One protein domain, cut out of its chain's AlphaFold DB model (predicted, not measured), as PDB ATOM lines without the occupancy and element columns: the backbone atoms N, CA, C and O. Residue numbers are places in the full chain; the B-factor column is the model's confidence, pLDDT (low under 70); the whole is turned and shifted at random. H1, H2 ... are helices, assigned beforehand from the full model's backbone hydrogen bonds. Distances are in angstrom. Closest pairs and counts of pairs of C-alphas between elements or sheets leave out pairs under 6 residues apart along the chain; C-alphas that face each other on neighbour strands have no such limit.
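Overview. This is residues 252 to 448 of the 713 residues of the protein "uncharacterized protein LOC112047997" of Bicyclus anynana (UniProt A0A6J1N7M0). Two long helices, H1 and H8, lie side by side along one edge of the domain, and a group of shorter helices packs across H8, with H4 near the middle. In that group H2, H4, H5 and H7 run roughly along one another, H6 also crosses H8, and H3 sits towards one end, near the start of H1. The printed part has 197 residues with eight named helices, H1 to H8 in chain order, and no named strand: all helix. It is compact, with a radius of gyration of the C-alphas of 16.9 A and spans of 50 by 40 by 29 A.

Arrangement. H8, residues 422 to 446, touches H1, residues 255 to 277, at a shallow tilt of 31 degrees, opposite ways; their closest C-alphas, of Leu 264 and Ala 430, are 6.0 A apart. With residues 429 to 436 alone H8 touches H4, residues 352 to 360; the closest C-alphas, of Trp 357 and Gly 433, are 6.2 A apart. H5, residues 366 to 380, is about perpendicular to H8 at 83 degrees and touches it at Ile 370 and Ala 425, the closest C-alphas, 6.5 A apart. H6, residues 396 to 405, touches H8 at 73 degrees, about perpendicular, with the C-alphas of Leu 397 and Leu 428 closest at 6.0 A. H7, residues 411 to 420, touches H8 only at the corner, and only just, with 3 pairs of C-alphas within 8 A, those of Leu 418 and Ala 425 closest at 5.3 A. H5 and H7 touch at a shallow tilt of 1 degrees, opposite ways; the closest C-alphas, of Met 374 and Leu 415, are 6.9 A apart. H4 and H5 form a helical hairpin. H2, residues 301 to 318, touches H4 with residues 301 to 308 alone, at a shallow tilt of 15 degrees, opposite ways; the closest C-alphas, of Asn 301 and Ile 359, are 5.8 A apart. H2 and H8 are apart. H3, residues 336 to 346, only just touches H1, at residue 256 alone; the C-alphas of Ala 256 and Ser 344 are closest, at 5.6 A. Every O i to N i+4 pair is within hydrogen-bond range in H2, H3, H5, H6 and H7, against 18 of 19 in H1, 4 of 5 in H4 and 20 of 21 in H8.

Along the chain. H8 is 36.0 A from first to last C-alpha, H1 32.2 A, H2 25.6 A and H5 21.2 A. C-alpha 255 is at (325.921, 316.869, 202.933) and C-alpha 446 at (319.181, 326.396, 188.242).

Size, cuts and confidence. The C-alphas of Ala 277 and Asp 332, the two farthest apart, are 51.0 A from each other. The printed part has no cut. H1 to H2, H2 to H3 and H5 to H6 are long links. Confidence is under 70 at residues 294 to 295, 319 to 325 and 408 to 410.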
ATOM      1  N   SER A 252     328.246 311.763 201.233       90.00
ATOM      2  CA  SER A 252     327.472 312.448 200.186       90.00
ATOM      3  C   SER A 252     327.982 313.882 200.004       90.00
ATOM      4  O   SER A 252     328.060 314.628 200.985       90.00
ATOM      5  N   PRO A 253     328.292 314.332 198.774       89.88
ATOM      6  CA  PRO A 253     328.610 315.734 198.512       89.88
ATOM      7  C   PRO A 253     327.463 316.692 198.867       89.88
ATOM      8  O   PRO A 253     327.715 317.827 199.276       89.88
ATOM      9  N   CYS A 254     326.209 316.230 198.795       93.69
ATOM     10  CA  CYS A 254     325.024 317.000 199.188       93.69
ATOM     11  C   CYS A 254     325.037 317.364 200.682       93.69
ATOM     12  O   CYS A 254     324.461 318.381 201.082       93.69
ATOM     13  N   ASN A 255     325.771 316.606 201.505       91.88
ATOM     14  CA  ASN A 255     325.921 316.869 202.933       91.88
ATOM     15  C   ASN A 255     326.508 318.266 203.224       91.88
ATOM     16  O   ASN A 255     326.299 318.821 204.303       91.88
ATOM     17  N   ALA A 256     327.208 318.881 202.262       90.69
ATOM     18  CA  ALA A 256     327.676 320.262 202.375       90.69
ATOM     19  C   ALA A 256     326.529 321.258 202.632       90.69
ATOM     20  O   ALA A 256     326.680 322.150 203.469       90.69
ATOM     21  N   ILE A 257     325.376 321.076 201.976       95.12
ATOM     22  CA  ILE A 257     324.174 321.897 202.187       95.12
ATOM     23  C   ILE A 257     323.358 321.348 203.367       95.12
ATOM     24  O   ILE A 257     322.830 322.118 204.171       95.12
ATOM     25  N   TRP A 258     323.301 320.020 203.544       95.31
ATOM     26  CA  TRP A 258     322.564 319.397 204.656       95.31
ATOM     27  C   TRP A 258     323.023 319.879 206.036       95.31
ATOM     28  O   TRP A 258     322.206 320.111 206.928       95.31
ATOM     29  N   LYS A 259     324.330 320.105 206.211       93.19
ATOM     30  CA  LYS A 259     324.894 320.705 207.432       93.19
ATOM     31  C   LYS A 259     324.263 322.051 207.775       93.19
ATOM     32  O   LYS A 259     324.078 322.357 208.947       93.19
ATOM     33  N   SER A 260     323.900 322.854 206.775       94.75
ATOM     34  CA  SER A 260     323.159 324.089 207.027       94.75
ATOM     35  C   SER A 260     321.733 323.835 207.469       94.75
ATOM     36  O   SER A 260     321.285 324.486 208.407       94.75
ATOM     37  N   VAL A 261     321.039 322.878 206.859       96.12
ATOM     38  CA  VAL A 261     319.663 322.537 207.245       96.12
ATOM     39  C   VAL A 261     319.609 322.016 208.684       96.12
ATOM     40  O   VAL A 261     318.766 322.457 209.463       96.12
ATOM     41  N   THR A 262     320.536 321.134 209.061       95.00
ATOM     42  CA  THR A 262     320.617 320.573 210.420       95.00
ATOM     43  C   THR A 262     321.011 321.624 211.456       95.00
ATOM     44  O   THR A 262     320.344 321.737 212.483       95.00
ATOM     45  N   ALA A 263     322.010 322.468 211.171       94.81
ATOM     46  CA  ALA A 263     322.373 323.575 212.057       94.81
ATOM     47  C   ALA A 263     321.209 324.561 212.249       94.81
ATOM     48  O   ALA A 263     320.917 324.961 213.373       94.81
ATOM     49  N   LEU A 264     320.498 324.928 211.176       95.25
ATOM     50  CA  LEU A 264     319.325 325.803 211.263       95.25
ATOM     51  C   LEU A 264     318.179 325.164 212.049       95.25
ATOM     52  O   LEU A 264     317.518 325.857 212.818       95.25
ATOM     53  N   HIS A 265     317.951 323.860 211.886       94.62
ATOM     54  CA  HIS A 265     316.962 323.127 212.670       94.62
ATOM     55  C   HIS A 265     317.285 323.178 214.168       94.62
ATOM     56  O   HIS A 265     316.415 323.534 214.962       94.62
ATOM     57  N   ASN A 266     318.542 322.918 214.537       93.75
ATOM     58  CA  ASN A 266     318.991 322.950 215.926       93.75
ATOM     59  C   ASN A 266     318.928 324.369 216.515       93.75
ATOM     60  O   ASN A 266     318.411 324.549 217.615       93.75
ATOM     61  N   ILE A 267     319.353 325.400 215.769       93.12
ATOM     62  CA  ILE A 267     319.206 326.800 216.204       93.12
ATOM     63  C   ILE A 267     317.726 327.152 216.404       93.12
ATOM     64  O   ILE A 267     317.372 327.763 217.409       93.12
ATOM     65  N   ASN A 268     316.853 326.757 215.475       91.69
ATOM     66  CA  ASN A 268     315.422 327.016 215.589       91.69
ATOM     67  C   ASN A 268     314.816 326.328 216.819       91.69
ATOM     68  O   ASN A 268     314.020 326.948 217.519       91.69
ATOM     69  N   GLN A 269     315.206 325.085 217.115       90.31
ATOM     70  CA  GLN A 269     314.742 324.386 218.314       90.31
ATOM     71  C   GLN A 269     315.174 325.119 219.589       90.31
ATOM     72  O   GLN A 269     314.335 325.397 220.442       90.31
ATOM     73  N   LEU A 270     316.440 325.541 219.672       90.81
ATOM     74  CA  LEU A 270     316.932 326.336 220.800       90.81
ATOM     75  C   LEU A 270     316.163 327.652 220.960       90.81
ATOM     76  O   LEU A 270     315.831 328.033 222.077       90.81
ATOM     77  N   LEU A 271     315.857 328.351 219.865       88.44
ATOM     78  CA  LEU A 271     315.090 329.598 219.912       88.44
ATOM     79  C   LEU A 271     313.648 329.379 220.382       88.44
ATOM     80  O   LEU A 271     313.143 330.174 221.177       88.44
ATOM     81  N   VAL A 272     312.997 328.300 219.938       87.25
ATOM     82  CA  VAL A 272     311.669 327.902 220.427       87.25
ATOM     83  C   VAL A 272     311.722 327.616 221.928       87.25
ATOM     84  O   VAL A 272     310.905 328.155 222.677       87.25
ATOM     85  N   ASP A 273     312.714 326.851 222.380       87.50
ATOM     86  CA  ASP A 273     312.887 326.496 223.789       87.50
ATOM     87  C   ASP A 273     313.168 327.741 224.654       87.50
ATOM     88  O   ASP A 273     312.550 327.919 225.705       87.50
ATOM     89  N   MET A 274     314.017 328.669 224.186       87.50
ATOM     90  CA  MET A 274     314.284 329.952 224.859       87.50
ATOM     91  C   MET A 274     313.042 330.845 224.915       87.50
ATOM     92  O   MET A 274     312.855 331.566 225.894       87.50
ATOM     93  N   THR A 275     312.195 330.806 223.885       83.69
ATOM     94  CA  THR A 275     310.943 331.577 223.843       83.69
ATOM     95  C   THR A 275     309.907 330.994 224.807       83.69
ATOM     96  O   THR A 275     309.200 331.742 225.477       83.69
ATOM     97  N   ALA A 276     309.839 329.665 224.923       84.00
ATOM     98  CA  ALA A 276     308.881 328.976 225.783       84.00
ATOM     99  C   ALA A 276     309.272 328.993 227.274       84.00
ATOM    100  O   ALA A 276     308.414 329.204 228.130       84.00
ATOM    101  N   ALA A 277     310.550 328.769 227.594       84.06
ATOM    102  CA  ALA A 277     311.047 328.620 228.969       84.06
ATOM    103  C   ALA A 277     311.846 329.837 229.484       84.06
ATOM    104  O   ALA A 277     312.223 329.889 230.658       84.06
ATOM    105  N   GLY A 278     312.088 330.834 228.631       80.06
ATOM    106  CA  GLY A 278     312.888 332.026 228.918       80.06
ATOM    107  C   GLY A 278     314.377 331.852 228.566       80.06
ATOM    108  O   GLY A 278     314.911 330.744 228.637       80.06
ATOM    109  N   PRO A 279     315.104 332.940 228.240       74.25
ATOM    110  CA  PRO A 279     316.461 332.875 227.680       74.25
ATOM    111  C   PRO A 279     317.524 332.313 228.636       74.25
ATOM    112  O   PRO A 279     318.531 331.781 228.183       74.25
ATOM    113  N   ASN A 280     317.300 332.396 229.951       79.12
ATOM    114  CA  ASN A 280     318.231 331.896 230.972       79.12
ATOM    115  C   ASN A 280     317.999 330.418 231.339       79.12
ATOM    116  O   ASN A 280     318.700 329.891 232.200       79.12
ATOM    117  N   SER A 281     316.992 329.767 230.749       79.50
ATOM    118  CA  SER A 281     316.653 328.369 231.047       79.50
ATOM    119  C   SER A 281     317.578 327.362 230.356       79.50
ATOM    120  O   SER A 281     317.708 326.231 230.822       79.50
ATOM    121  N   ILE A 282     318.249 327.774 229.276       84.81
ATOM    122  CA  ILE A 282     319.136 326.923 228.481       84.81
ATOM    123  C   ILE A 282     320.590 327.211 228.846       84.81
ATOM    124  O   ILE A 282     321.053 328.347 228.760       84.81
ATOM    125  N   ASN A 283     321.339 326.166 229.198       88.94
ATOM    126  CA  ASN A 283     322.786 326.272 229.339       88.94
ATOM    127  C   ASN A 283     323.450 326.254 227.950       88.94
ATOM    128  O   ASN A 283     323.489 325.212 227.296       88.94
ATOM    129  N   LEU A 284     323.991 327.398 227.522       89.25
ATOM    130  CA  LEU A 284     324.606 327.590 226.203       89.25
ATOM    131  C   LEU A 284     325.841 326.711 225.957       89.25
ATOM    132  O   LEU A 284     326.135 326.397 224.803       89.25
ATOM    133  N   GLU A 285     326.544 326.297 227.015       89.19
ATOM    134  CA  GLU A 285     327.707 325.405 226.916       89.19
ATOM    135  C   GLU A 285     327.296 323.969 226.569       89.19
ATOM    136  O   GLU A 285     328.049 323.259 225.916       89.19
ATOM    137  N   ASN A 286     326.084 323.559 226.957       87.88
ATOM    138  CA  ASN A 286     325.548 322.219 226.697       87.88
ATOM    139  C   ASN A 286     324.529 322.198 225.545       87.88
ATOM    140  O   ASN A 286     324.056 321.131 225.158       87.88
ATOM    141  N   ALA A 287     324.156 323.364 225.014       89.81
ATOM    142  CA  ALA A 287     323.212 323.500 223.914       89.81
ATOM    143  C   ALA A 287     323.880 323.104 222.590       89.81
ATOM    144  O   ALA A 287     324.561 323.916 221.960       89.81
ATOM    145  N   ILE A 288     323.693 321.844 222.194       88.56
ATOM    146  CA  ILE A 288     324.303 321.254 221.000       88.56
ATOM    147  C   ILE A 288     323.711 321.885 219.735       88.56
ATOM    148  O   ILE A 288     322.499 321.876 219.525       88.56
ATOM    149  N   LEU A 289     324.584 322.403 218.872       87.12
ATOM    150  CA  LEU A 289     324.231 322.909 217.542       87.12
ATOM    151  C   LEU A 289     324.575 321.928 216.431       87.12
ATOM    152  O   LEU A 289     323.837 321.815 215.453       87.12
ATOM    153  N   ARG A 290     325.684 321.207 216.583       84.25
ATOM    154  CA  ARG A 290     326.140 320.209 215.625       84.25
ATOM    155  C   ARG A 290     326.075 318.827 216.253       84.25
ATOM    156  O   ARG A 290     326.709 318.579 217.275       84.25
ATOM    157  N   ASN A 291     325.395 317.903 215.581       76.50
ATOM    158  CA  ASN A 291     325.382 316.506 215.998       76.50
ATOM    159  C   ASN A 291     326.794 315.914 215.896       76.50
ATOM    160  O   ASN A 291     327.457 316.005 214.856       76.50
ATOM    161  N   ILE A 292     327.256 315.317 216.991       74.62
ATOM    162  CA  ILE A 292     328.570 314.684 217.075       74.62
ATOM    163  C   ILE A 292     328.409 313.236 216.622       74.62
ATOM    164  O   ILE A 292     327.989 312.385 217.398       74.62
ATOM    165  N   ILE A 293     328.746 312.963 215.364       73.38
ATOM    166  CA  ILE A 293     328.822 311.596 214.842       73.38
ATOM    167  C   ILE A 293     330.244 311.076 215.080       73.38
ATOM    168  O   ILE A 293     331.224 311.790 214.828       73.38
ATOM    169  N   GLN A 294     330.368 309.848 215.587       66.44
ATOM    170  CA  GLN A 294     331.668 309.209 215.803       66.44
ATOM    171  C   GLN A 294     332.469 309.170 214.490       66.44
ATOM    172  O   GLN A 294     331.920 308.923 213.423       66.44
ATOM    173  N   GLY A 295     333.766 309.483 214.546       63.81
ATOM    174  CA  GLY A 295     334.633 309.543 213.360       63.81
ATOM    175  C   GLY A 295     334.604 310.865 212.576       63.81
ATOM    176  O   GLY A 295     335.505 311.110 211.770       63.81
ATOM    177  N   MET A 296     333.663 311.784 212.838       72.25
ATOM    178  CA  MET A 296     333.701 313.104 212.199       72.25
ATOM    179  C   MET A 296     334.885 313.945 212.688       72.25
ATOM    180  O   MET A 296     335.066 314.199 213.881       72.25
ATOM    181  N   LYS A 297     335.644 314.501 211.740       75.81
ATOM    182  CA  LYS A 297     336.702 315.470 212.038       75.81
ATOM    183  C   LYS A 297     336.096 316.732 212.664       75.81
ATOM    184  O   LYS A 297     335.224 317.377 212.068       75.81
ATOM    185  N   ARG A 298     336.581 317.101 213.853       80.50
ATOM    186  CA  ARG A 298     336.249 318.378 214.498       80.50
ATOM    187  C   ARG A 298     337.049 319.507 213.830       80.50
ATOM    188  O   ARG A 298     338.283 319.473 213.864       80.50
ATOM    189  N   PRO A 299     336.397 320.475 213.166       85.88
ATOM    190  CA  PRO A 299     337.079 321.622 212.596       85.88
ATOM    191  C   PRO A 299     337.514 322.572 213.715       85.88
ATOM    192  O   PRO A 299     336.812 322.762 214.701       85.88
ATOM    193  N   ASN A 300     338.673 323.205 213.548       91.81
ATOM    194  CA  ASN A 300     339.082 324.295 214.428       91.81
ATOM    195  C   ASN A 300     338.473 325.603 213.903       91.81
ATOM    196  O   ASN A 300     339.046 326.251 213.019       91.81
ATOM    197  N   ASN A 301     337.295 325.960 214.414       93.25
ATOM    198  CA  ASN A 301     336.524 327.099 213.920       93.25
ATOM    199  C   ASN A 301     337.213 328.445 214.199       93.25
ATOM    200  O   ASN A 301     337.198 329.316 213.333       93.25
ATOM    201  N   SER A 302     337.933 328.600 215.318       94.06
ATOM    202  CA  SER A 302     338.732 329.809 215.585       94.06
ATOM    203  C   SER A 302     339.852 330.006 214.558       94.06
ATOM    204  O   SER A 302     340.072 331.119 214.080       94.06
ATOM    205  N   LYS A 303     340.545 328.928 214.160       95.44
ATOM    206  CA  LYS A 303     341.558 328.987 213.094       95.44
ATOM    207  C   LYS A 303     340.926 329.343 211.747       95.44
ATOM    208  O   LYS A 303     341.476 330.169 211.026       95.44
ATOM    209  N   ARG A 304     339.777 328.746 211.413       94.94
ATOM    210  CA  ARG A 304     339.036 329.057 210.178       94.94
ATOM    211  C   ARG A 304     338.581 330.514 210.142       94.94
ATOM    212  O   ARG A 304     338.725 331.150 209.104       94.94
ATOM    213  N   LEU A 305     338.108 331.054 211.268       96.19
ATOM    214  CA  LEU A 305     337.743 332.465 211.382       96.19
ATOM    215  C   LEU A 305     338.954 333.364 211.127       96.19
ATOM    216  O   LEU A 305     338.871 334.267 210.304       96.19
ATOM    217  N   ASN A 306     340.087 333.100 211.781       95.19
ATOM    218  CA  ASN A 306     341.299 333.891 211.567       95.19
ATOM    219  C   ASN A 306     341.758 333.848 210.103       95.19
ATOM    220  O   ASN A 306     342.133 334.878 209.555       95.19
ATOM    221  N   ASN A 307     341.677 332.684 209.453       94.56
ATOM    222  CA  ASN A 307     341.978 332.567 208.027       94.56
ATOM    223  C   ASN A 307     341.042 333.435 207.175       94.56
ATOM    224  O   ASN A 307     341.536 334.179 206.338       94.56
ATOM    225  N   LEU A 308     339.726 333.393 207.421       93.81
ATOM    226  CA  LEU A 308     338.745 334.217 206.703       93.81
ATOM    227  C   LEU A 308     339.003 335.721 206.898       93.81
ATOM    228  O   LEU A 308     338.932 336.499 205.946       93.81
ATOM    229  N   LEU A 309     339.307 336.142 208.128       93.38
ATOM    230  CA  LEU A 309     339.598 337.543 208.440       93.38
ATOM    231  C   LEU A 309     340.889 338.015 207.757       93.38
ATOM    232  O   LEU A 309     340.885 339.088 207.160       93.38
ATOM    233  N   ASN A 310     341.949 337.201 207.778       91.38
ATOM    234  CA  ASN A 310     343.219 337.499 207.108       91.38
ATOM    235  C   ASN A 310     343.078 337.521 205.577       91.38
ATOM    236  O   ASN A 310     343.665 338.373 204.913       91.38
ATOM    237  N   GLU A 311     342.294 336.600 205.010       89.12
ATOM    238  CA  GLU A 311     341.949 336.578 203.583       89.12
ATOM    239  C   GLU A 311     341.249 337.892 203.192       89.12
ATOM    240  O   GLU A 311     341.674 338.585 202.271       89.12
ATOM    241  N   THR A 312     340.242 338.301 203.972       87.75
ATOM    242  CA  THR A 312     339.487 339.549 203.749       87.75
ATOM    243  C   THR A 312     340.355 340.801 203.922       87.75
ATOM    244  O   THR A 312     340.213 341.778 203.183       87.75
ATOM    245  N   GLU A 313     341.265 340.789 204.895       86.81
ATOM    246  CA  GLU A 313     342.253 341.850 205.093       86.81
ATOM    247  C   GLU A 313     343.187 341.963 203.884       86.81
ATOM    248  O   GLU A 313     343.391 343.061 203.372       86.81
ATOM    249  N   THR A 314     343.663 340.833 203.359       84.31
ATOM    250  CA  THR A 314     344.530 340.797 202.173       84.31
ATOM    251  C   THR A 314     343.844 341.427 200.961       84.31
ATOM    252  O   THR A 314     344.421 342.330 200.361       84.31
ATOM    253  N   TYR A 315     342.590 341.059 200.662       81.25
ATOM    254  CA  TYR A 315     341.828 341.667 199.557       81.25
ATOM    255  C   TYR A 315     341.640 343.179 199.715       81.25
ATOM    256  O   TYR A 315     341.643 343.920 198.732       81.25
ATOM    257  N   THR A 316     341.513 343.655 200.958       74.12
ATOM    258  CA  THR A 316     341.394 345.090 201.247       74.12
ATOM    259  C   THR A 316     342.672 345.847 200.853       74.12
ATOM    260  O   THR A 316     342.586 347.009 200.453       74.12
ATOM    261  N   TYR A 317     343.841 345.201 200.929       73.12
ATOM    262  CA  TYR A 317     345.135 345.799 200.586       73.12
ATOM    263  C   TYR A 317     345.574 345.568 199.136       73.12
ATOM    264  O   TYR A 317     346.239 346.437 198.576       73.12
ATOM    265  N   THR A 318     345.240 344.427 198.527       72.12
ATOM    266  CA  THR A 318     345.689 344.089 197.164       72.12
ATOM    267  C   THR A 318     344.784 344.645 196.067       72.12
ATOM    268  O   THR A 318     345.192 344.650 194.911       72.12
ATOM    269  N   ALA A 319     343.573 345.115 196.402       62.22
ATOM    270  CA  ALA A 319     342.522 345.513 195.453       62.22
ATOM    271  C   ALA A 319     342.095 344.404 194.462       62.22
ATOM    272  O   ALA A 319     341.262 344.638 193.586       62.22
ATOM    273  N   GLU A 320     342.604 343.183 194.635       59.97
ATOM    274  CA  GLU A 320     342.144 341.974 193.958       59.97
ATOM    275  C   GLU A 320     340.878 341.491 194.671       59.97
ATOM    276  O   GLU A 320     340.910 340.612 195.531       59.97
ATOM    277  N   CYS A 321     339.745 342.130 194.375       56.12
ATOM    278  CA  CYS A 321     338.460 341.632 194.849       56.12
ATOM    279  C   CYS A 321     338.178 340.268 194.201       56.12
ATOM    280  O   CYS A 321     338.302 340.146 192.978       56.12
ATOM    281  N   PRO A 322     337.723 339.263 194.971       61.66
ATOM    282  CA  PRO A 322     337.132 338.075 194.379       61.66
ATOM    283  C   PRO A 322     336.003 338.510 193.446       61.66
ATOM    284  O   PRO A 322     335.213 339.388 193.809       61.66
ATOM    285  N   ALA A 323     335.900 337.895 192.267       59.31
ATOM    286  CA  ALA A 323     334.709 338.059 191.447       59.31
ATOM    287  C   ALA A 323     333.482 337.727 192.318       59.31
ATOM    288  O   ALA A 323     333.432 336.683 192.982       59.31
ATOM    289  N   GLY A 324     332.533 338.663 192.392       60.06
ATOM    290  CA  GLY A 324     331.275 338.434 193.095       60.06
ATOM    291  C   GLY A 324     330.522 337.271 192.451       60.06
ATOM    292  O   GLY A 324     330.629 337.058 191.246       60.06
ATOM    293  N   GLY A 325     329.761 336.518 193.246       66.19
ATOM    294  CA  GLY A 325     328.874 335.476 192.729       66.19
ATOM    295  C   GLY A 325     329.117 334.070 193.278       66.19
ATOM    296  O   GLY A 325     329.651 333.874 194.375       66.19
ATOM    297  N   CYS A 326     328.614 333.091 192.522       74.75
ATOM    298  CA  CYS A 326     328.631 331.675 192.868       74.75
ATOM    299  C   CYS A 326     329.960 331.037 192.468       74.75
ATOM    300  O   CYS A 326     330.364 331.129 191.318       74.75
ATOM    301  N   VAL A 327     330.633 330.397 193.425       81.56
ATOM    302  CA  VAL A 327     331.944 329.762 193.199       81.56
ATOM    303  C   VAL A 327     331.777 328.339 192.666       81.56
ATOM    304  O   VAL A 327     332.592 327.860 191.886       81.56
ATOM    305  N   CYS A 328     330.706 327.655 193.072       79.38
ATOM    306  CA  CYS A 328     330.480 326.254 192.724       79.38
ATOM    307  C   CYS A 328     329.749 326.040 191.390       79.38
ATOM    308  O   CYS A 328     329.697 324.906 190.915       79.38
ATOM    309  N   VAL A 329     329.204 327.101 190.786       82.44
ATOM    310  CA  VAL A 329     328.531 327.062 189.483       82.44
ATOM    311  C   VAL A 329     329.225 328.029 188.531       82.44
ATOM    312  O   VAL A 329     329.228 329.236 188.755       82.44
ATOM    313  N   THR A 330     329.788 327.475 187.463       84.38
ATOM    314  CA  THR A 330     330.507 328.171 186.388       84.38
ATOM    315  C   THR A 330     329.904 327.789 185.036       84.38
ATOM    316  O   THR A 330     329.146 326.824 184.962       84.38
ATOM    317  N   GLU A 331     330.265 328.487 183.958       81.81
ATOM    318  CA  GLU A 331     329.848 328.115 182.591       81.81
ATOM    319  C   GLU A 331     330.295 326.691 182.209       81.81
ATOM    320  O   GLU A 331     329.588 325.989 181.492       81.81
ATOM    321  N   ASP A 332     331.413 326.229 182.774       85.94
ATOM    322  CA  ASP A 332     331.964 324.886 182.561       85.94
ATOM    323  C   ASP A 332     331.344 323.812 183.475       85.94
ATOM    324  O   ASP A 332     331.807 322.667 183.513       85.94
ATOM    325  N   THR A 333     330.339 324.154 184.286       90.19
ATOM    326  CA  THR A 333     329.690 323.180 185.169       90.19
ATOM    327  C   THR A 333     328.760 322.291 184.355       90.19
ATOM    328  O   THR A 333     327.692 322.726 183.939       90.19
ATOM    329  N   SER A 334     329.136 321.023 184.177       90.56
ATOM    330  CA  SER A 334     328.388 320.068 183.344       90.56
ATOM    331  C   SER A 334     327.707 318.940 184.127       90.56
ATOM    332  O   SER A 334     327.081 318.075 183.521       90.56
ATOM    333  N   SER A 335     327.885 318.888 185.452       93.75
ATOM    334  CA  SER A 335     327.299 317.849 186.314       93.75
ATOM    335  C   SER A 335     327.020 318.350 187.735       93.75
ATOM    336  O   SER A 335     327.716 319.239 188.244       93.75
ATOM    337  N   LEU A 336     326.040 317.746 188.414       93.94
ATOM    338  CA  LEU A 336     325.785 317.971 189.839       93.94
ATOM    339  C   LEU A 336     326.986 317.508 190.663       93.94
ATOM    340  O   LEU A 336     327.380 318.206 191.594       93.94
ATOM    341  N   ARG A 337     327.634 316.393 190.294       91.69
ATOM    342  CA  ARG A 337     328.876 315.937 190.939       91.69
ATOM    343  C   ARG A 337     329.944 317.025 190.970       91.69
ATOM    344  O   ARG A 337     330.536 317.249 192.028       91.69
ATOM    345  N   GLN A 338     330.204 317.687 189.845       92.06
ATOM    346  CA  GLN A 338     331.191 318.766 189.770       92.06
ATOM    347  C   GLN A 338     330.783 319.944 190.662       92.06
ATOM    348  O   GLN A 338     331.594 320.386 191.477       92.06
ATOM    349  N   CYS A 339     329.526 320.389 190.567       92.88
ATOM    350  CA  CYS A 339     328.983 321.477 191.384       92.88
ATOM    351  C   CYS A 339     329.123 321.193 192.891       92.88
ATOM    352  O   CYS A 339     329.682 321.997 193.638       92.88
ATOM    353  N   MET A 340     328.697 320.012 193.342       92.19
ATOM    354  CA  MET A 340     328.749 319.643 194.758       92.19
ATOM    355  C   MET A 340     330.167 319.434 195.274       92.19
ATOM    356  O   MET A 340     330.480 319.804 196.406       92.19
ATOM    357  N   SER A 341     331.046 318.869 194.446       89.75
ATOM    358  CA  SER A 341     332.456 318.706 194.807       89.75
ATOM    359  C   SER A 341     333.137 320.066 194.966       89.75
ATOM    360  O   SER A 341     333.852 320.278 195.946       89.75
ATOM    361  N   ALA A 342     332.868 321.011 194.057       89.56
ATOM    362  CA  ALA A 342     333.360 322.382 194.154       89.56
ATOM    363  C   ALA A 342     332.815 323.086 195.405       89.56
ATOM    364  O   ALA A 342     333.588 323.665 196.167       89.56
ATOM    365  N   MET A 343     331.514 322.950 195.680       90.31
ATOM    366  CA  MET A 343     330.878 323.513 196.872       90.31
ATOM    367  C   MET A 343     331.492 322.982 198.174       90.31
ATOM    368  O   MET A 343     331.742 323.750 199.101       90.31
ATOM    369  N   SER A 344     331.768 321.679 198.244       87.00
ATOM    370  CA  SER A 344     332.393 321.044 199.409       87.00
ATOM    371  C   SER A 344     333.853 321.482 199.607       87.00
ATOM    372  O   SER A 344     334.296 321.678 200.738       87.00
ATOM    373  N   ALA A 345     334.601 321.670 198.513       86.81
ATOM    374  CA  ALA A 345     336.024 322.005 198.558       86.81
ATOM    375  C   ALA A 345     336.306 323.504 198.762       86.81
ATOM    376  O   ALA A 345     337.232 323.858 199.491       86.81
ATOM    377  N   GLN A 346     335.540 324.377 198.104       84.06
ATOM    378  CA  GLN A 346     335.824 325.815 197.993       84.06
ATOM    379  C   GLN A 346     334.750 326.695 198.652       84.06
ATOM    380  O   GLN A 346     334.954 327.896 198.822       84.06
ATOM    381  N   GLY A 347     333.625 326.105 199.062       86.62
ATOM    382  CA  GLY A 347     332.433 326.840 199.470       86.62
ATOM    383  C   GLY A 347     331.571 327.245 198.274       86.62
ATOM    384  O   GLY A 347     331.915 327.025 197.114       86.62
ATOM    385  N   SER A 348     330.408 327.818 198.565       87.81
ATOM    386  CA  SER A 348     329.413 328.154 197.543       87.81
ATOM    387  C   SER A 348     329.502 329.599 197.049       87.81
ATOM    388  O   SER A 348     329.124 329.873 195.911       87.81
ATOM    389  N   SER A 349     330.020 330.530 197.859       89.12
ATOM    390  CA  SER A 349     330.003 331.972 197.579       89.12
ATOM    391  C   SER A 349     331.231 332.707 198.120       89.12
ATOM    392  O   SER A 349     331.820 332.309 199.128       89.12
ATOM    393  N   ASN A 350     331.559 333.833 197.481       87.81
ATOM    394  CA  ASN A 350     332.541 334.802 197.970       87.81
ATOM    395  C   ASN A 350     331.979 335.821 198.977       87.81
ATOM    396  O   ASN A 350     332.759 336.579 199.551       87.81
ATOM    397  N   ASP A 351     330.664 335.835 199.230       91.12
ATOM    398  CA  ASP A 351     330.058 336.679 200.264       91.12
ATOM    399  C   ASP A 351     330.652 336.364 201.647       91.12
ATOM    400  O   ASP A 351     330.646 335.218 202.117       91.12
ATOM    401  N   PHE A 352     331.152 337.401 202.321       92.88
ATOM    402  CA  PHE A 352     331.809 337.273 203.616       92.88
ATOM    403  C   PHE A 352     330.901 336.646 204.680       92.88
ATOM    404  O   PHE A 352     331.348 335.797 205.448       92.88
ATOM    405  N   THR A 353     329.628 337.041 204.748       94.31
ATOM    406  CA  THR A 353     328.697 336.488 205.741       94.31
ATOM    407  C   THR A 353     328.290 335.055 205.423       94.31
ATOM    408  O   THR A 353     328.096 334.273 206.351       94.31
ATOM    409  N   TYR A 354     328.247 334.662 204.149       94.25
ATOM    410  CA  TYR A 354     328.038 333.264 203.767       94.25
ATOM    411  C   TYR A 354     329.243 332.389 204.126       94.25
ATOM    412  O   TYR A 354     329.048 331.291 204.657       94.25
ATOM    413  N   LYS A 355     330.474 332.874 203.917       93.88
ATOM    414  CA  LYS A 355     331.701 332.209 204.395       93.88
ATOM    415  C   LYS A 355     331.759 332.153 205.925       93.88
ATOM    416  O   LYS A 355     332.145 331.135 206.494       93.88
ATOM    417  N   LEU A 356     331.331 333.214 206.611       96.06
ATOM    418  CA  LEU A 356     331.232 333.234 208.072       96.06
ATOM    419  C   LEU A 356     330.225 332.188 208.571       96.06
ATOM    420  O   LEU A 356     330.517 331.464 209.519       96.06
ATOM    421  N   TRP A 357     329.073 332.053 207.912       96.12
ATOM    422  CA  TRP A 357     328.091 331.019 208.233       96.12
ATOM    423  C   TRP A 357     328.648 329.596 208.081       96.12
ATOM    424  O   TRP A 357     328.357 328.760 208.930       96.12
ATOM    425  N   ASP A 358     329.511 329.320 207.094       94.50
ATOM    426  CA  ASP A 358     330.168 328.004 206.973       94.50
ATOM    427  C   ASP A 358     331.024 327.637 208.184       94.50
ATOM    428  O   ASP A 358     331.249 326.456 208.444       94.50
ATOM    429  N   ILE A 359     331.528 328.640 208.899       95.50
ATOM    430  CA  ILE A 359     332.291 328.461 210.133       95.50
ATOM    431  C   ILE A 359     331.328 328.313 211.311       95.50
ATOM    432  O   ILE A 359     331.469 327.382 212.096       95.50
ATOM    433  N   LEU A 360     330.334 329.201 211.415       96.00
ATOM    434  CA  LEU A 360     329.392 329.238 212.537       96.00
ATOM    435  C   LEU A 360     328.486 328.000 212.602       96.00
ATOM    436  O   LEU A 360     328.210 327.516 213.696       96.00
ATOM    437  N   ARG A 361     328.053 327.455 211.457       93.62
ATOM    438  CA  ARG A 361     327.224 326.234 211.404       93.62
ATOM    439  C   ARG A 361     327.957 324.979 211.890       93.62
ATOM    440  O   ARG A 361     327.314 323.988 212.212       93.62
ATOM    441  N   ASP A 362     329.291 325.013 211.913       92.75
ATOM    442  CA  ASP A 362     330.143 323.896 212.326       92.75
ATOM    443  C   ASP A 362     330.538 323.948 213.815       92.75
ATOM    444  O   ASP A 362     331.286 323.071 214.264       92.75
ATOM    445  N   CYS A 363     330.076 324.956 214.563       93.88
ATOM    446  CA  CYS A 363     330.257 325.051 216.012       93.88
ATOM    447  C   CYS A 363     329.515 323.924 216.740       93.88
ATOM    448  O   CYS A 363     328.403 323.552 216.367       93.88
ATOM    449  N   GLU A 364     330.127 323.386 217.790       91.88
ATOM    450  CA  GLU A 364     329.569 322.298 218.597       91.88
ATOM    451  C   GLU A 364     328.418 322.808 219.470       91.88
ATOM    452  O   GLU A 364     327.372 322.163 219.554       91.88
ATOM    453  N   THR A 365     328.582 323.999 220.055       94.25
ATOM    454  CA  THR A 365     327.660 324.561 221.051       94.25
ATOM    455  C   THR A 365     327.220 325.984 220.712       94.25
ATOM    456  O   THR A 365     327.894 326.713 219.974       94.25
ATOM    457  N   ALA A 366     326.087 326.406 221.280       93.31
ATOM    458  CA  ALA A 366     325.591 327.776 221.141       93.31
ATOM    459  C   ALA A 366     326.585 328.818 221.683       93.31
ATOM    460  O   ALA A 366     326.764 329.870 221.064       93.31
ATOM    461  N   GLU A 367     327.276 328.515 222.786       94.12
ATOM    462  CA  GLU A 367     328.301 329.399 223.356       94.12
ATOM    463  C   GLU A 367     329.507 329.574 222.416       94.12
ATOM    464  O   GLU A 367     329.989 330.697 222.228       94.12
ATOM    465  N   GLU A 368     329.976 328.493 221.776       95.12
ATOM    466  CA  GLU A 368     331.057 328.567 220.783       95.12
ATOM    467  C   GLU A 368     330.646 329.463 219.606       95.12
ATOM    468  O   GLU A 368     331.392 330.371 219.227       95.12
ATOM    469  N   LEU A 369     329.439 329.265 219.065       95.94
ATOM    470  CA  LEU A 369     328.903 330.065 217.961       95.94
ATOM    471  C   LEU A 369     328.848 331.552 218.310       95.94
ATOM    472  O   LEU A 369     329.356 332.379 217.546       95.94
ATOM    473  N   ILE A 370     328.275 331.903 219.464       94.75
ATOM    474  CA  ILE A 370     328.179 333.298 219.910       94.75
ATOM    475  C   ILE A 370     329.582 333.876 220.104       94.75
ATOM    476  O   ILE A 370     329.865 334.980 219.640       94.75
ATOM    477  N   THR A 371     330.497 333.129 220.718       95.38
ATOM    478  CA  THR A 371     331.879 333.574 220.930       95.38
ATOM    479  C   THR A 371     332.596 333.871 219.610       95.38
ATOM    480  O   THR A 371     333.217 334.931 219.476       95.38
ATOM    481  N   ILE A 372     332.489 332.986 218.618       96.44
ATOM    482  CA  ILE A 372     333.117 333.157 217.299       96.44
ATOM    483  C   ILE A 372     332.485 334.324 216.533       96.44
ATOM    484  O   ILE A 372     333.210 335.150 215.972       96.44
ATOM    485  N   LEU A 373     331.155 334.469 216.569       95.94
ATOM    486  CA  LEU A 373     330.465 335.630 215.998       95.94
ATOM    487  C   LEU A 373     330.983 336.937 216.616       95.94
ATOM    488  O   LEU A 373     331.311 337.887 215.905       95.94
ATOM    489  N   MET A 374     331.104 336.981 217.942       94.06
ATOM    490  CA  MET A 374     331.579 338.156 218.670       94.06
ATOM    491  C   MET A 374     333.032 338.507 218.335       94.06
ATOM    492  O   MET A 374     333.363 339.688 218.199       94.06
ATOM    493  N   GLN A 375     333.897 337.502 218.166       94.31
ATOM    494  CA  GLN A 375     335.273 337.696 217.705       94.31
ATOM    495  C   GLN A 375     335.308 338.307 216.297       94.31
ATOM    496  O   GLN A 375     336.010 339.299 216.088       94.31
ATOM    497  N   ALA A 376     334.503 337.778 215.370       94.44
ATOM    498  CA  ALA A 376     334.403 338.282 214.002       94.44
ATOM    499  C   ALA A 376     333.944 339.749 213.971       94.44
ATOM    500  O   ALA A 376     334.621 340.605 213.401       94.44
ATOM    501  N   LEU A 377     332.834 340.069 214.646       92.25
ATOM    502  CA  LEU A 377     332.275 341.425 214.670       92.25
ATOM    503  C   LEU A 377     333.212 342.435 215.344       92.25
ATOM    504  O   LEU A 377     333.345 343.564 214.867       92.25
ATOM    505  N   LYS A 378     333.910 342.033 216.415       91.06
ATOM    506  CA  LYS A 378     334.925 342.875 217.064       91.06
ATOM    507  C   LYS A 378     336.071 343.198 216.106       91.06
ATOM    508  O   LYS A 378     336.494 344.352 216.045       91.06
ATOM    509  N   PHE A 379     336.549 342.216 215.343       91.12
ATOM    510  CA  PHE A 379     337.605 342.441 214.360       91.12
ATOM    511  C   PHE A 379     337.134 343.349 213.219       91.12
ATOM    512  O   PHE A 379     337.804 344.336 212.923       91.12
ATOM    513  N   ILE A 380     335.949 343.104 212.652       90.56
ATOM    514  CA  ILE A 380     335.350 343.947 211.599       90.56
ATOM    515  C   ILE A 380     335.223 345.401 212.066       90.56
ATOM    516  O   ILE A 380     335.560 346.328 211.334       90.56
ATOM    517  N   SER A 381     334.801 345.608 213.314       88.62
ATOM    518  CA  SER A 381     334.623 346.949 213.874       88.62
ATOM    519  C   SER A 381     335.916 347.745 214.069       88.62
ATOM    520  O   SER A 381     335.861 348.950 214.296       88.62
ATOM    521  N   SER A 382     337.080 347.096 213.959       86.50
ATOM    522  CA  SER A 382     338.368 347.795 213.952       86.50
ATOM    523  C   SER A 382     338.607 348.610 212.674       86.50
ATOM    524  O   SER A 382     339.559 349.383 212.632       86.50
ATOM    525  N   GLY A 383     337.777 348.433 211.635       81.81
ATOM    526  CA  GLY A 383     337.905 349.135 210.355       81.81
ATOM    527  C   GLY A 383     339.063 348.651 209.476       81.81
ATOM    528  O   GLY A 383     339.300 349.225 208.417       81.81
ATOM    529  N   LYS A 384     339.782 347.597 209.891       83.25
ATOM    530  CA  LYS A 384     340.927 347.031 209.153       83.25
ATOM    531  C   LYS A 384     340.547 346.268 207.887       83.25
ATOM    532  O   LYS A 384     341.399 346.056 207.035       83.25
ATOM    533  N   ILE A 385     339.292 345.840 207.776       86.38
ATOM    534  CA  ILE A 385     338.815 345.011 206.668       86.38
ATOM    535  C   ILE A 385     337.576 345.611 206.023       86.38
ATOM    536  O   ILE A 385     336.727 346.194 206.702       86.38
ATOM    537  N   ARG A 386     337.456 345.424 204.707       84.50
ATOM    538  CA  ARG A 386     336.272 345.779 203.920       84.50
ATOM    539  C   ARG A 386     335.664 344.505 203.328       84.50
ATOM    540  O   ARG A 386     336.037 344.112 202.228       84.50
ATOM    541  N   PRO A 387     334.773 343.823 204.066       87.94
ATOM    542  CA  PRO A 387     334.188 342.571 203.606       87.94
ATOM    543  C   PRO A 387     333.303 342.785 202.375       87.94
ATOM    544  O   PRO A 387     332.494 343.715 202.338       87.94
ATOM    545  N   PHE A 388     333.430 341.890 201.396       88.00
ATOM    546  CA  PHE A 388     332.513 341.805 200.263       88.00
ATOM    547  C   PHE A 388     331.191 341.161 200.700       88.00
ATOM    548  O   PHE A 388     331.192 340.132 201.378       88.00
ATOM    549  N   ILE A 389     330.070 341.764 200.304       87.62
ATOM    550  CA  ILE A 389     328.708 341.294 200.572       87.62
ATOM    551  C   ILE A 389     327.947 341.314 199.248       87.62
ATOM    552  O   ILE A 389     327.957 342.331 198.554       87.62
ATOM    553  N   ASP A 390     327.291 340.207 198.913       85.00
ATOM    554  CA  ASP A 390     326.479 340.089 197.706       85.00
ATOM    555  C   ASP A 390     325.262 341.021 197.789       85.00
ATOM    556  O   ASP A 390     324.620 341.154 198.833       85.00
ATOM    557  N   VAL A 391     324.908 341.660 196.676       81.81
ATOM    558  CA  VAL A 391     323.769 342.592 196.606       81.81
ATOM    559  C   VAL A 391     322.427 341.925 196.926       81.81
ATOM    560  O   VAL A 391     321.494 342.593 197.375       81.81
ATOM    561  N   ASN A 392     322.324 340.609 196.730       81.62
ATOM    562  CA  ASN A 392     321.124 339.833 197.025       81.62
ATOM    563  C   ASN A 392     321.021 339.429 198.500       81.62
ATOM    564  O   ASN A 392     319.945 339.021 198.940       81.62
ATOM    565  N   ASN A 393     322.102 339.566 199.271       84.12
ATOM    566  CA  ASN A 393     322.131 339.256 200.693       84.12
ATOM    567  C   ASN A 393     321.487 340.388 201.503       84.12
ATOM    568  O   ASN A 393     322.080 341.445 201.751       84.12
ATOM    569  N   LYS A 394     320.246 340.161 201.934       83.94
ATOM    570  CA  LYS A 394     319.404 341.166 202.602       83.94
ATOM    571  C   LYS A 394     319.392 341.015 204.122       83.94
ATOM    572  O   LYS A 394     318.713 341.815 204.791       83.94
ATOM    573  N   SER A 395     320.164 340.067 204.650       87.06
ATOM    574  CA  SER A 395     320.214 339.736 206.068       87.06
ATOM    575  C   SER A 395     320.569 340.936 206.946       87.06
ATOM    576  O   SER A 395     321.245 341.891 206.548       87.06
ATOM    577  N   TYR A 396     320.114 340.914 208.198       87.50
ATOM    578  CA  TYR A 396     320.506 341.942 209.159       87.50
ATOM    579  C   TYR A 396     321.997 341.862 209.486       87.50
ATOM    580  O   TYR A 396     322.615 342.902 209.718       87.50
ATOM    581  N   LEU A 397     322.596 340.664 209.454       89.69
ATOM    582  CA  LEU A 397     324.022 340.500 209.717       89.69
ATOM    583  C   LEU A 397     324.866 341.150 208.621       89.69
ATOM    584  O   LEU A 397     325.827 341.835 208.951       89.69
ATOM    585  N   SER A 398     324.501 341.004 207.345       89.19
ATOM    586  CA  SER A 398     325.238 341.633 206.243       89.19
ATOM    587  C   SER A 398     325.218 343.161 206.355       89.19
ATOM    588  O   SER A 398     326.263 343.815 206.315       89.19
ATOM    589  N   LYS A 399     324.047 343.740 206.650       88.19
ATOM    590  CA  LYS A 399     323.886 345.178 206.928       88.19
ATOM    591  C   LYS A 399     324.690 345.621 208.149       88.19
ATOM    592  O   LYS A 399     325.300 346.692 208.124       88.19
ATOM    593  N   LEU A 400     324.697 344.819 209.215       87.44
ATOM    594  CA  LEU A 400     325.467 345.097 210.425       87.44
ATOM    595  C   LEU A 400     326.972 345.083 210.135       87.44
ATOM    596  O   LEU A 400     327.666 346.017 210.521       87.44
ATOM    597  N   VAL A 401     327.464 344.074 209.417       90.00
ATOM    598  CA  VAL A 401     328.869 343.946 209.009       90.00
ATOM    599  C   VAL A 401     329.311 345.159 208.186       90.00
ATOM    600  O   VAL A 401     330.327 345.777 208.509       90.00
ATOM    601  N   LEU A 402     328.511 345.578 207.198       87.50
ATOM    602  CA  LEU A 402     328.789 346.779 206.407       87.50
ATOM    603  C   LEU A 402     328.832 348.043 207.276       87.50
ATOM    604  O   LEU A 402     329.759 348.843 207.145       87.50
ATOM    605  N   LYS A 403     327.881 348.220 208.203       85.25
ATOM    606  CA  LYS A 403     327.869 349.371 209.123       85.25
ATOM    607  C   LYS A 403     329.071 349.372 210.075       85.25
ATOM    608  O   LYS A 403     329.661 350.426 210.297       85.25
ATOM    609  N   LEU A 404     329.450 348.215 210.618       86.44
ATOM    610  CA  LEU A 404     330.586 348.084 211.534       86.44
ATOM    611  C   LEU A 404     331.923 348.339 210.834       86.44
ATOM    612  O   LEU A 404     332.769 349.026 211.400       86.44
ATOM    613  N   SER A 405     332.088 347.861 209.596       85.94
ATOM    614  CA  SER A 405     333.314 348.073 208.809       85.94
ATOM    615  C   SER A 405     333.620 349.554 208.542       85.94
ATOM    616  O   SER A 405     334.774 349.928 208.358       85.94
ATOM    617  N   ARG A 406     332.596 350.421 208.581       82.62
ATOM    618  CA  ARG A 406     332.713 351.877 208.397       82.62
ATOM    619  C   ARG A 406     333.073 352.642 209.681       82.62
ATOM    620  O   ARG A 406     333.167 353.863 209.635       82.62
ATOM    621  N   GLY A 407     333.273 351.958 210.812       70.00
ATOM    622  CA  GLY A 407     333.715 352.581 212.065       70.00
ATOM    623  C   GLY A 407     332.598 353.292 212.839       70.00
ATOM    624  O   GLY A 407     332.669 354.489 213.104       70.00
ATOM    625  N   HIS A 408     331.550 352.559 213.227       68.44
ATOM    626  CA  HIS A 408     330.394 353.145 213.915       68.44
ATOM    627  C   HIS A 408     330.606 353.339 215.429       68.44
ATOM    628  O   HIS A 408     330.946 352.403 216.156       68.44
ATOM    629  N   SER A 409     330.262 354.525 215.944       63.66
ATOM    630  CA  SER A 409     330.343 354.911 217.369       63.66
ATOM    631  C   SER A 409     329.544 354.040 218.362       63.66
ATOM    632  O   SER A 409     329.858 354.032 219.549       63.66
ATOM    633  N   GLN A 410     328.540 353.275 217.908       69.94
ATOM    634  CA  GLN A 410     327.685 352.426 218.758       69.94
ATOM    635  C   GLN A 410     328.112 350.949 218.777       69.94
ATOM    636  O   GLN A 410     327.448 350.121 219.400       69.94
ATOM    637  N   THR A 411     329.233 350.608 218.137       73.94
ATOM    638  CA  THR A 411     329.767 349.238 218.056       73.94
ATOM    639  C   THR A 411     329.798 348.540 219.416       73.94
ATOM    640  O   THR A 411     329.278 347.436 219.562       73.94
ATOM    641  N   ALA A 412     330.373 349.182 220.439       78.25
ATOM    642  CA  ALA A 412     330.518 348.578 221.763       78.25
ATOM    643  C   ALA A 412     329.161 348.245 222.409       78.25
ATOM    644  O   ALA A 412     329.043 347.240 223.110       78.25
ATOM    645  N   LYS A 413     328.130 349.058 222.141       81.69
ATOM    646  CA  LYS A 413     326.765 348.837 222.627       81.69
ATOM    647  C   LYS A 413     326.118 347.645 221.921       81.69
ATOM    648  O   LYS A 413     325.582 346.776 222.595       81.69
ATOM    649  N   VAL A 414     326.232 347.565 220.594       81.50
ATOM    650  CA  VAL A 414     325.704 346.436 219.805       81.50
ATOM    651  C   VAL A 414     326.357 345.119 220.228       81.50
ATOM    652  O   VAL A 414     325.661 344.145 220.499       81.50
ATOM    653  N   LEU A 415     327.684 345.107 220.369       84.31
ATOM    654  CA  LEU A 415     328.434 343.936 220.825       84.31
ATOM    655  C   LEU A 415     328.031 343.510 222.246       84.31
ATOM    656  O   LEU A 415     327.855 342.322 222.516       84.31
ATOM    657  N   LYS A 416     327.856 344.468 223.164       85.44
ATOM    658  CA  LYS A 416     327.387 344.168 224.521       85.44
ATOM    659  C   LYS A 416     325.981 343.556 224.504       85.44
ATOM    660  O   LYS A 416     325.768 342.572 225.203       85.44
ATOM    661  N   ASN A 417     325.079 344.099 223.686       84.88
ATOM    662  CA  ASN A 417     323.695 343.636 223.574       84.88
ATOM    663  C   ASN A 417     323.602 342.201 223.041       84.88
ATOM    664  O   ASN A 417     322.941 341.377 223.667       84.88
ATOM    665  N   LEU A 418     324.319 341.884 221.955       85.38
ATOM    666  CA  LEU A 418     324.353 340.530 221.384       85.38
ATOM    667  C   LEU A 418     324.904 339.502 222.377       85.38
ATOM    668  O   LEU A 418     324.397 338.391 222.460       85.38
ATOM    669  N   ARG A 419     325.906 339.884 223.179       85.31
ATOM    670  CA  ARG A 419     326.440 339.010 224.232       85.31
ATOM    671  C   ARG A 419     325.450 338.794 225.378       85.31
ATOM    672  O   ARG A 419     325.428 337.720 225.960       85.31
ATOM    673  N   SER A 420     324.664 339.811 225.728       85.88
ATOM    674  CA  SER A 420     323.639 339.705 226.775       85.88
ATOM    675  C   SER A 420     322.325 339.075 226.303       85.88
ATOM    676  O   SER A 420     321.492 338.759 227.145       85.88
ATOM    677  N   SER A 421     322.128 338.903 224.992       87.00
ATOM    678  CA  SER A 421     320.915 338.332 224.398       87.00
ATOM    679  C   SER A 421     321.257 337.190 223.427       87.00
ATOM    680  O   SER A 421     321.331 337.399 222.212       87.00
ATOM    681  N   PRO A 422     321.446 335.961 223.946       88.44
ATOM    682  CA  PRO A 422     321.681 334.774 223.124       88.44
ATOM    683  C   PRO A 422     320.622 334.539 222.033       88.44
ATOM    684  O   PRO A 422     321.026 334.278 220.896       88.44
ATOM    685  N   PRO A 423     319.300 334.703 222.284       86.88
ATOM    686  CA  PRO A 423     318.293 334.542 221.233       86.88
ATOM    687  C   PRO A 423     318.510 335.490 220.050       86.88
ATOM    688  O   PRO A 423     318.357 335.096 218.895       86.88
ATOM    689  N   GLN A 424     318.922 336.731 220.317       85.81
ATOM    690  CA  GLN A 424     319.169 337.730 219.280       85.81
ATOM    691  C   GLN A 424     320.398 337.376 218.434       85.81
ATOM    692  O   GLN A 424     320.354 337.478 217.207       85.81
ATOM    693  N   ALA A 425     321.482 336.921 219.071       90.06
ATOM    694  CA  ALA A 425     322.688 336.476 218.374       90.06
ATOM    695  C   ALA A 425     322.425 335.237 217.503       90.06
ATOM    696  O   ALA A 425     322.793 335.221 216.328       90.06
ATOM    697  N   LEU A 426     321.742 334.229 218.053       90.88
ATOM    698  CA  LEU A 426     321.376 333.009 217.331       90.88
ATOM    699  C   LEU A 426     320.460 333.305 216.144       90.88
ATOM    700  O   LEU A 426     320.681 332.797 215.046       90.88
ATOM    701  N   SER A 427     319.479 334.184 216.334       88.56
ATOM    702  CA  SER A 427     318.541 334.544 215.275       88.56
ATOM    703  C   SER A 427     319.208 335.314 214.129       88.56
ATOM    704  O   SER A 427     318.914 335.072 212.959       88.56
ATOM    705  N   LEU A 428     320.146 336.212 214.449       89.19
ATOM    706  CA  LEU A 428     320.930 336.952 213.458       89.19
ATOM    707  C   LEU A 428     321.746 336.006 212.564       89.19
ATOM    708  O   LEU A 428     321.834 336.203 211.352       89.19
ATOM    709  N   VAL A 429     322.326 334.970 213.168       93.19
ATOM    710  CA  VAL A 429     323.104 333.948 212.463       93.19
ATOM    711  C   VAL A 429     322.198 333.031 211.643       93.19
ATOM    712  O   VAL A 429     322.486 332.779 210.472       93.19
ATOM    713  N   ALA A 430     321.073 332.591 212.208       91.56
ATOM    714  CA  ALA A 430     320.105 331.766 211.497       91.56
ATOM    715  C   ALA A 430     319.505 332.475 210.273       91.56
ATOM    716  O   ALA A 430     319.322 331.831 209.245       91.56
ATOM    717  N   GLN A 431     319.289 333.794 210.314       90.69
ATOM    718  CA  GLN A 431     318.831 334.545 209.140       90.69
ATOM    719  C   GLN A 431     319.816 334.445 207.964       90.69
ATOM    720  O   GLN A 431     319.397 334.212 206.831       90.69
ATOM    721  N   VAL A 432     321.122 334.586 208.219       92.56
ATOM    722  CA  VAL A 432     322.148 334.403 207.176       92.56
ATOM    723  C   VAL A 432     322.164 332.972 206.674       92.56
ATOM    724  O   VAL A 432     322.240 332.750 205.467       92.56
ATOM    725  N   GLY A 433     322.072 332.005 207.587       93.75
ATOM    726  CA  GLY A 433     322.025 330.597 207.220       93.75
ATOM    727  C   GLY A 433     320.834 330.278 206.321       93.75
ATOM    728  O   GLY A 433     321.004 329.600 205.312       93.75
ATOM    729  N   VAL A 434     319.653 330.814 206.630       92.75
ATOM    730  CA  VAL A 434     318.435 330.689 205.820       92.75
ATOM    731  C   VAL A 434     318.626 331.295 204.429       92.75
ATOM    732  O   VAL A 434     318.384 330.609 203.436       92.75
ATOM    733  N   GLU A 435     319.084 332.548 204.342       91.44
ATOM    734  CA  GLU A 435     319.309 333.226 203.057       91.44
ATOM    735  C   GLU A 435     320.309 332.465 202.189       91.44
ATOM    736  O   GLU A 435     320.036 332.196 201.019       91.44
ATOM    737  N   LYS A 436     321.429 332.043 202.782       93.00
ATOM    738  CA  LYS A 436     322.433 331.251 202.082       93.00
ATOM    739  C   LYS A 436     321.880 329.907 201.614       93.00
ATOM    740  O   LYS A 436     322.100 329.533 200.470       93.00
ATOM    741  N   THR A 437     321.160 329.189 202.473       94.75
ATOM    742  CA  THR A 437     320.640 327.849 202.158       94.75
ATOM    743  C   THR A 437     319.615 327.911 201.022       94.75
ATOM    744  O   THR A 437     319.679 327.101 200.099       94.75
ATOM    745  N   MET A 438     318.711 328.904 201.029       93.00
ATOM    746  CA  MET A 438     317.810 329.157 199.893       93.00
ATOM    747  C   MET A 438     318.607 329.410 198.614       93.00
ATOM    748  O   MET A 438     318.318 328.816 197.578       93.00
ATOM    749  N   TRP A 439     319.623 330.270 198.701       91.44
ATOM    750  CA  TRP A 439     320.461 330.628 197.566       91.44
ATOM    751  C   TRP A 439     321.230 329.424 196.997       91.44
ATOM    752  O   TRP A 439     321.229 329.234 195.783       91.44
ATOM    753  N   GLU A 440     321.813 328.569 197.841       93.19
ATOM    754  CA  GLU A 440     322.525 327.352 197.424       93.19
ATOM    755  C   GLU A 440     321.598 326.388 196.679       93.19
ATOM    756  O   GLU A 440     321.916 325.976 195.562       93.19
ATOM    757  N   TYR A 441     320.420 326.082 197.234       95.12
ATOM    758  CA  TYR A 441     319.447 325.228 196.545       95.12
ATOM    759  C   TYR A 441     318.975 325.837 195.226       95.12
ATOM    760  O   TYR A 441     318.891 325.123 194.227       95.12
ATOM    761  N   THR A 442     318.695 327.144 195.187       92.38
ATOM    762  CA  THR A 442     318.296 327.828 193.951       92.38
ATOM    763  C   THR A 442     319.394 327.749 192.889       92.38
ATOM    764  O   THR A 442     319.079 327.503 191.727       92.38
ATOM    765  N   ARG A 443     320.672 327.901 193.264       90.38
ATOM    766  CA  ARG A 443     321.813 327.812 192.336       90.38
ATOM    767  C   ARG A 443     322.064 326.398 191.829       90.38
ATOM    768  O   ARG A 443     322.330 326.211 190.647       90.38
ATOM    769  N   VAL A 444     321.939 325.392 192.688       93.12
ATOM    770  CA  VAL A 444     322.083 324.000 192.249       93.12
ATOM    771  C   VAL A 444     320.939 323.619 191.310       93.12
ATOM    772  O   VAL A 444     321.173 323.090 190.231       93.12
ATOM    773  N   MET A 445     319.701 323.958 191.666       93.19
ATOM    774  CA  MET A 445     318.530 323.628 190.848       93.19
ATOM    775  C   MET A 445     318.416 324.481 189.577       93.19
ATOM    776  O   MET A 445     317.731 324.077 188.637       93.19
ATOM    777  N   SER A 446     319.103 325.628 189.491       91.25
ATOM    778  CA  SER A 446     319.181 326.396 188.242       91.25
ATOM    779  C   SER A 446     319.946 325.665 187.140       91.25
ATOM    780  O   SER A 446     319.613 325.855 185.977       91.25
ATOM    781  N   LEU A 447     320.884 324.772 187.489       91.88
ATOM    782  CA  LEU A 447     321.564 323.896 186.518       91.88
ATOM    783  C   LEU A 447     320.585 322.971 185.779       91.88
ATOM    784  O   LEU A 447     320.867 322.508 184.681       91.88
ATOM    785  N   LEU A 448     319.429 322.711 186.391       93.19
ATOM    786  CA  LEU A 448     318.357 321.885 185.845       93.19
ATOM    787  C   LEU A 448     317.188 322.733 185.327       93.19
ATOM    788  O   LEU A 448     316.105 322.195 185.119       93.19
TER     789      LEU A 448